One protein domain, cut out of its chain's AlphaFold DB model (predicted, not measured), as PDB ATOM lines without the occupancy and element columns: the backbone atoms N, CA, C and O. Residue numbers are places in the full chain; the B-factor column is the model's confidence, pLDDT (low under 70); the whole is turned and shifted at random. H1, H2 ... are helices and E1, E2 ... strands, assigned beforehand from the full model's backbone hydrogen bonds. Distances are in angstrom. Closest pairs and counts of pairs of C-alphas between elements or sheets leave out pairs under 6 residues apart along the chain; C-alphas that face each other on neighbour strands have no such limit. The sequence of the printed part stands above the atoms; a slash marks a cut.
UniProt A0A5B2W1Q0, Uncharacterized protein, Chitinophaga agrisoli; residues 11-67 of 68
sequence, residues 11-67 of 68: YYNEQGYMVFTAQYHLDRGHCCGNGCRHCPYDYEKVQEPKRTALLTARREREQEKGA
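This is residues 11 to 67 of the 68 residues of an uncharacterized protein of Chitinophaga agrisoli (UniProt A0A5B2W1Q0). A hooked end with strand E1 and short helix H1 forms one leg of an arch; the coiled loop of residues 29 to 49 makes its middle, and long helix H2 is the other leg. Residues 13 to 18 and 59 to 67 stick out. The printed part has 57 residues, in the order E1, H1, H2; it is mostly helix, with under half of its residues in named elements. It is only just compact, close to loose, with a radius of gyration of the C-alphas of 12.1 A and spans of 32 by 30 by 18 A.

Residues 11 to 12 pair antiparallel with residues 18 to 19 of E1, residues 18 to 20, which pairs with no named strand. E1 and H1, residues 22 to 28, meet only through their tight link. H2, residues 50 to 66, is apart from both. Every O i to N i+4 pair is within hydrogen-bond range in H1, and 12 of 13 in H2.

E1 begins at C-alpha 18 (19.088, 33.120, 44.915). H1 spans 9.8 A. H2 spans 24.9 A, ending at C-alpha 66 (38.135, 19.677, 33.191).

The printed part has no cut. The H1 to H2 link is long, 21 residues. Residues 66 to 67 have pLDDT under 70.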
ATOM      1  N   TYR A  11      22.855  29.994  47.631       97.25
ATOM      2  CA  TYR A  11      23.754  31.152  47.601       97.25
ATOM      3  C   TYR A  11      23.200  32.221  46.655       97.25
ATOM      4  O   TYR A  11      22.416  31.901  45.757       97.25
ATOM      5  N   TYR A  12      23.616  33.476  46.814       97.31
ATOM      6  CA  TYR A  12      23.353  34.520  45.821       97.31
ATOM      7  C   TYR A  12      24.453  34.528  44.758       97.31
ATOM      8  O   TYR A  12      25.639  34.536  45.080       97.31
ATOM      9  N   ASN A  13      24.072  34.481  43.481       95.19
ATOM     10  CA  ASN A  13      25.034  34.638  42.390       95.19
ATOM     11  C   ASN A  13      25.409  36.119  42.180       95.19
ATOM     12  O   ASN A  13      24.822  37.012  42.783       95.19
ATOM     13  N   GLU A  14      26.348  36.385  41.273       96.38
ATOM     14  CA  GLU A  14      26.830  37.741  40.948       96.38
ATOM     15  C   GLU A  14      25.727  38.695  40.455       96.38
ATOM     16  O   GLU A  14      25.880  39.909  40.507       96.38
ATOM     17  N   GLN A  15      24.602  38.147  39.993       96.94
ATOM     18  CA  GLN A  15      23.436  38.903  39.530       96.94
ATOM     19  C   GLN A  15      22.407  39.136  40.652       96.94
ATOM     20  O   GLN A  15      21.333  39.671  40.398       96.94
ATOM     21  N   GLY A  16      22.700  38.715  41.887       96.25
ATOM     22  CA  GLY A  16      21.800  38.843  43.035       96.25
ATOM     23  C   GLY A  16      20.659  37.821  43.058       96.25
ATOM     24  O   GLY A  16      19.741  37.944  43.868       96.25
ATOM     25  N   TYR A  17      20.688  36.798  42.200       96.00
ATOM     26  CA  TYR A  17      19.679  35.741  42.208       96.00
ATOM     27  C   TYR A  17      20.010  34.664  43.236       96.00
ATOM     28  O   TYR A  17      21.134  34.163  43.287       96.00
ATOM     29  N   MET A  18      18.998  34.255  44.002       96.06
ATOM     30  CA  MET A  18      19.088  33.120  44.915       96.06
ATOM     31  C   MET A  18      19.136  31.806  44.123       96.06
ATOM     32  O   MET A  18      18.210  31.473  43.381       96.06
ATOM     33  N   VAL A  19      20.208  31.039  44.299       96.44
ATOM     34  CA  VAL A  19      20.452  29.766  43.620       96.44
ATOM     35  C   VAL A  19      20.507  28.644  44.649       96.44
ATOM     36  O   VAL A  19      21.418  28.593  45.469       96.44
ATOM     37  N   PHE A  20      19.554  27.715  44.577       97.50
ATOM     38  CA  PHE A  20      19.542  26.522  45.425       97.50
ATOM     39  C   PHE A  20      20.654  25.543  45.055       97.50
ATOM     40  O   PHE A  20      20.900  25.304  43.872       97.50
ATOM     41  N   THR A  21      21.297  24.956  46.060       97.50
ATOM     42  CA  THR A  21      22.364  23.967  45.888       97.50
ATOM     43  C   THR A  21      21.809  22.576  45.580       97.50
ATOM     44  O   THR A  21      20.609  22.306  45.690       97.50
ATOM     45  N   ALA A  22      22.703  21.653  45.219       97.00
ATOM     46  CA  ALA A  22      22.353  20.243  45.095       97.00
ATOM     47  C   ALA A  22      21.863  19.654  46.430       97.00
ATOM     48  O   ALA A  22      20.914  18.875  46.415       97.00
ATOM     49  N   GLN A  23      22.441  20.065  47.570       97.00
ATOM     50  CA  GLN A  23      22.042  19.583  48.897       97.00
ATOM     51  C   GLN A  23      20.576  19.901  49.189       97.00
ATOM     52  O   GLN A  23      19.810  19.005  49.520       97.00
ATOM     53  N   TYR A  24      20.150  21.142  48.946       97.06
ATOM     54  CA  TYR A  24      18.748  21.519  49.114       97.06
ATOM     55  C   TYR A  24      17.798  20.666  48.257       97.06
ATOM     56  O   TYR A  24      16.694  20.303  48.670       97.06
ATOM     57  N   HIS A  25      18.212  20.331  47.033       96.50
ATOM     58  CA  HIS A  25      17.426  19.468  46.157       96.50
ATOM     59  C   HIS A  25      17.415  18.001  46.610       96.50
ATOM     60  O   HIS A  25      16.387  17.338  46.441       96.50
ATOM     61  N   LEU A  26      18.509  17.505  47.190       97.12
ATOM     62  CA  LEU A  26      18.575  16.185  47.821       97.12
ATOM     63  C   LEU A  26      17.657  16.119  49.046       97.12
ATOM     64  O   LEU A  26      16.834  15.213  49.126       97.12
ATOM     65  N   ASP A  27      17.689  17.130  49.914       95.69
ATOM     66  CA  ASP A  27      16.839  17.205  51.110       95.69
ATOM     67  C   ASP A  27      15.344  17.305  50.756       95.69
ATOM     68  O   ASP A  27      14.485  16.772  51.458       95.69
ATOM     69  N   ARG A  28      15.010  17.937  49.619       94.69
ATOM     70  CA  ARG A  28      13.646  17.941  49.051       94.69
ATOM     71  C   ARG A  28      13.188  16.549  48.580       94.69
ATOM     72  O   ARG A  28      11.983  16.310  48.465       94.69
ATOM     73  N   GLY A  29      14.123  15.666  48.240       97.44
ATOM     74  CA  GLY A  29      13.867  14.266  47.889       97.44
ATOM     75  C   GLY A  29      13.214  14.008  46.526       97.44
ATOM     76  O   GLY A  29      12.813  12.879  46.263       97.44
ATOM     77  N   HIS A  30      13.051  15.016  45.660       97.56
ATOM     78  CA  HIS A  30      12.515  14.805  44.308       97.56
ATOM     79  C   HIS A  30      12.887  15.915  43.315       97.56
ATOM     80  O   HIS A  30      13.056  17.086  43.680       97.56
ATOM     81  N   CYS A  31      12.920  15.570  42.022       98.06
ATOM     82  CA  CYS A  31      13.020  16.551  40.945       98.06
ATOM     83  C   CYS A  31      11.749  17.407  40.856       98.06
ATOM     84  O   CYS A  31      10.637  16.887  40.817       98.06
ATOM     85  N   CYS A  32      11.903  18.730  40.780       96.50
ATOM     86  CA  CYS A  32      10.783  19.676  40.731       96.50
ATOM     87  C   CYS A  32      10.306  20.041  39.317       96.50
ATOM     88  O   CYS A  32       9.367  20.816  39.190       96.50
ATOM     89  N   GLY A  33      10.971  19.557  38.263       97.38
ATOM     90  CA  GLY A  33      10.587  19.830  36.870       97.38
ATOM     91  C   GLY A  33      10.920  21.235  36.340       97.38
ATOM     92  O   GLY A  33      10.627  21.537  35.186       97.38
ATOM     93  N   ASN A  34      11.599  22.084  37.122       96.88
ATOM     94  CA  ASN A  34      11.885  23.473  36.723       96.88
ATOM     95  C   ASN A  34      13.202  23.669  35.949       96.88
ATOM     96  O   ASN A  34      13.438  24.748  35.407       96.88
ATOM     97  N   GLY A  35      14.057  22.645  35.864       96.69
ATOM     98  CA  GLY A  35      15.368  22.761  35.214       96.69
ATOM     99  C   GLY A  35      16.408  23.510  36.056       96.69
ATOM    100  O   GLY A  35      17.118  24.369  35.544       96.69
ATOM    101  N   CYS A  36      16.475  23.219  37.359       95.88
ATOM    102  CA  CYS A  36      17.368  23.897  38.304       95.88
ATOM    103  C   CYS A  36      18.857  23.692  37.977       95.88
ATOM    104  O   CYS A  36      19.277  22.592  37.625       95.88
ATOM    105  N   ARG A  37      19.676  24.733  38.174       93.81
ATOM    106  CA  ARG A  37      21.121  24.720  37.870       93.81
ATOM    107  C   ARG A  37      21.870  23.539  38.499       93.81
ATOM    108  O   ARG A  37      22.713  22.950  37.833       93.81
ATOM    109  N   HIS A  38      21.531  23.193  39.741       96.00
ATOM    110  CA  HIS A  38      22.185  22.149  40.536       96.00
ATOM    111  C   HIS A  38      21.307  20.901  40.713       96.00
ATOM    112  O   HIS A  38      21.316  20.281  41.768       96.00
ATOM    113  N   CYS A  39      20.487  20.555  39.711       97.19
ATOM    114  CA  CYS A  39      19.592  19.398  39.791       97.19
ATOM    115  C   CYS A  39      20.385  18.075  39.920       97.19
ATOM    116  O   CYS A  39      21.105  17.729  38.981       97.19
ATOM    117  N   PRO A  40      20.209  17.306  41.016       97.69
ATOM    118  CA  PRO A  40      20.892  16.024  41.208       97.69
ATOM    119  C   PRO A  40      20.156  14.840  40.550       97.69
ATOM    120  O   PRO A  40      20.647  13.722  40.579       97.69
ATOM    121  N   TYR A  41      18.977  15.076  39.964       98.00
ATOM    122  CA  TYR A  41      18.061  14.040  39.463       98.00
ATOM    123  C   TYR A  41      17.993  13.981  37.930       98.00
ATOM    124  O   TYR A  41      16.951  13.645  37.370       98.00
ATOM    125  N   ASP A  42      19.036  14.438  37.234       97.44
ATOM    126  CA  ASP A  42      19.115  14.424  35.761       97.44
ATOM    127  C   ASP A  42      17.865  14.955  35.051       97.44
ATOM    128  O   ASP A  42      17.433  14.459  34.003       97.44
ATOM    129  N   TYR A  43      17.278  15.991  35.656       98.19
ATOM    130  CA  TYR A  43      16.106  16.686  35.146       98.19
ATOM    131  C   TYR A  43      14.922  15.750  34.834       98.19
ATOM    132  O   TYR A  43      14.132  16.071  33.954       98.19
ATOM    133  N   GLU A  44      14.772  14.616  35.531       98.00
ATOM    134  CA  GLU A  44      13.786  13.559  35.221       98.00
ATOM    135  C   GLU A  44      12.331  14.046  35.055       98.00
ATOM    136  O   GLU A  44      11.598  13.497  34.240       98.00
ATOM    137  N   LYS A  45      11.908  15.097  35.780       98.38
ATOM    138  CA  LYS A  45      10.550  15.676  35.677       98.38
ATOM    139  C   LYS A  45      10.453  16.877  34.734       98.38
ATOM    140  O   LYS A  45       9.406  17.516  34.660       98.38
ATOM    141  N   VAL A  46      11.540  17.253  34.066       98.44
ATOM    142  CA  VAL A  46      11.515  18.311  33.051       98.44
ATOM    143  C   VAL A  46      11.023  17.699  31.741       98.44
ATOM    144  O   VAL A  46      11.507  16.653  31.323       98.44
ATOM    145  N   GLN A  47      10.068  18.354  31.085       98.12
ATOM    146  CA  GLN A  47       9.516  17.878  29.815       98.12
ATOM    147  C   GLN A  47      10.515  18.054  28.658       98.12
ATOM    148  O   GLN A  47      11.331  18.983  28.649       98.12
ATOM    149  N   GLU A  48      10.433  17.182  27.657       97.56
ATOM    150  CA  GLU A  48      11.170  17.344  26.402       97.56
ATOM    151  C   GLU A  48      10.588  18.501  25.565       97.56
ATOM    152  O   GLU A  48       9.402  18.813  25.688       97.56
ATOM    153  N   PRO A  49      11.403  19.179  24.733       97.31
ATOM    154  CA  PRO A  49      12.837  18.953  24.488       97.31
ATOM    155  C   PRO A  49      13.763  19.620  25.525       97.31
ATOM    156  O   PRO A  49      14.992  19.556  25.423       97.31
ATOM    157  N   LYS A  50      13.195  20.307  26.526       98.06
ATOM    158  CA  LYS A  50      13.956  21.113  27.491       98.06
ATOM    159  C   LYS A  50      14.901  20.257  28.334       98.06
ATOM    160  O   LYS A  50      16.015  20.691  28.618       98.06
ATOM    161  N   ARG A  51      14.484  19.051  28.725       98.06
ATOM    162  CA  ARG A  51      15.335  18.115  29.471       98.06
ATOM    163  C   ARG A  51      16.603  17.753  28.699       98.06
ATOM    164  O   ARG A  51      17.691  17.900  29.258       98.06
ATOM    165  N   THR A  52      16.482  17.356  27.432       98.19
ATOM    166  CA  THR A  52      17.647  17.067  26.582       98.19
ATOM    167  C   THR A  52      18.581  18.274  26.483       98.19
ATOM    168  O   THR A  52      19.781  18.136  26.717       98.19
ATOM    169  N   ALA A  53      18.039  19.472  26.242       98.12
ATOM    170  CA  ALA A  53      18.842  20.694  26.168       98.12
ATOM    171  C   ALA A  53      19.619  20.981  27.471       98.12
ATOM    172  O   ALA A  53      20.795  21.341  27.433       98.12
ATOM    173  N   LEU A  54      18.992  20.782  28.636       97.44
ATOM    174  CA  LEU A  54      19.635  20.982  29.939       97.44
ATOM    175  C   LEU A  54      20.756  19.969  30.212       97.44
ATOM    176  O   LEU A  54      21.795  20.349  30.754       97.44
ATOM    177  N   LEU A  55      20.557  18.700  29.842       97.25
ATOM    178  CA  LEU A  55      21.572  17.654  29.989       97.25
ATOM    179  C   LEU A  55      22.794  17.931  29.110       97.25
ATOM    180  O   LEU A  55      23.919  17.820  29.596       97.25
ATOM    181  N   THR A  56      22.583  18.333  27.855       97.38
ATOM    182  CA  THR A  56      23.666  18.731  26.943       97.38
ATOM    183  C   THR A  56      24.448  19.909  27.515       97.38
ATOM    184  O   THR A  56      25.651  19.790  27.737       97.38
ATOM    185  N   ALA A  57      23.754  20.982  27.906       96.31
ATOM    186  CA  ALA A  57      24.398  22.164  28.470       96.31
ATOM    187  C   ALA A  57      25.158  21.867  29.779       96.31
ATOM    188  O   ALA A  57      26.138  22.539  30.097       96.31
ATOM    189  N   ARG A  58      24.711  20.890  30.589       95.25
ATOM    190  CA  ARG A  58      25.443  20.469  31.796       95.25
ATOM    191  C   ARG A  58      26.771  19.801  31.440       95.25
ATOM    192  O   ARG A  58      27.780  20.180  32.025       95.25
ATOM    193  N   ARG A  59      26.767  18.883  30.469       94.81
ATOM    194  CA  ARG A  59      27.969  18.170  30.009       94.81
ATOM    195  C   ARG A  59      29.009  19.117  29.417       94.81
ATOM    196  O   ARG A  59      30.187  18.974  29.714       94.81
ATOM    197  N   GLU A  60      28.577  20.088  28.620       94.94
ATOM    198  CA  GLU A  60      29.468  21.099  28.027       94.94
ATOM    199  C   GLU A  60      30.200  21.893  29.119       94.94
ATOM    200  O   GLU A  60      31.428  21.928  29.143       94.94
ATOM    201  N   ARG A  61      29.463  22.407  30.116       91.62
ATOM    202  CA  ARG A  61      30.052  23.128  31.261       91.62
ATOM    203  C   ARG A  61      31.006  22.282  32.108       91.62
ATOM    204  O   ARG A  61      31.855  22.832  32.803       91.62
ATOM    205  N   GLU A  62      30.816  20.967  32.158       90.31
ATOM    206  CA  GLU A  62      31.703  20.053  32.889       90.31
ATOM    207  C   GLU A  62      33.009  19.819  32.124       90.31
ATOM    208  O   GLU A  62      34.077  19.822  32.732       90.31
ATOM    209  N   GLN A  63      32.936  19.692  30.797       89.94
ATOM    210  CA  GLN A  63      34.111  19.560  29.931       89.94
ATOM    211  C   GLN A  63      34.989  20.816  29.973       89.94
ATOM    212  O   GLN A  63      36.203  20.702  30.113       89.94
ATOM    213  N   GLU A  64      34.382  22.006  29.950       82.94
ATOM    214  CA  GLU A  64      35.095  23.287  30.083       82.94
ATOM    215  C   GLU A  64      35.883  23.394  31.399       82.94
ATOM    216  O   GLU A  64      36.969  23.966  31.431       82.94
ATOM    217  N   LYS A  65      35.365  22.819  32.491       77.19
ATOM    218  CA  LYS A  65      36.025  22.836  33.807       77.19
ATOM    219  C   LYS A  65      37.152  21.815  33.945       77.19
ATOM    220  O   LYS A  65      38.006  21.996  34.804       77.19
ATOM    221  N   GLY A  66      37.124  20.739  33.161       64.31
ATOM    222  CA  GLY A  66      38.135  19.677  33.191       64.31
ATOM    223  C   GLY A  66      39.341  19.927  32.282       64.31
ATOM    224  O   GLY A  66      40.284  19.147  32.309       64.31
ATOM    225  N   ALA A  67      39.308  20.988  31.472       62.53
ATOM    226  CA  ALA A  67      40.358  21.344  30.519       62.53
ATOM    227  C   ALA A  67      41.394  22.351  31.069       62.53
ATOM    228  O   ALA A  67      42.143  22.933  30.283       62.53
TER     229      ALA A  67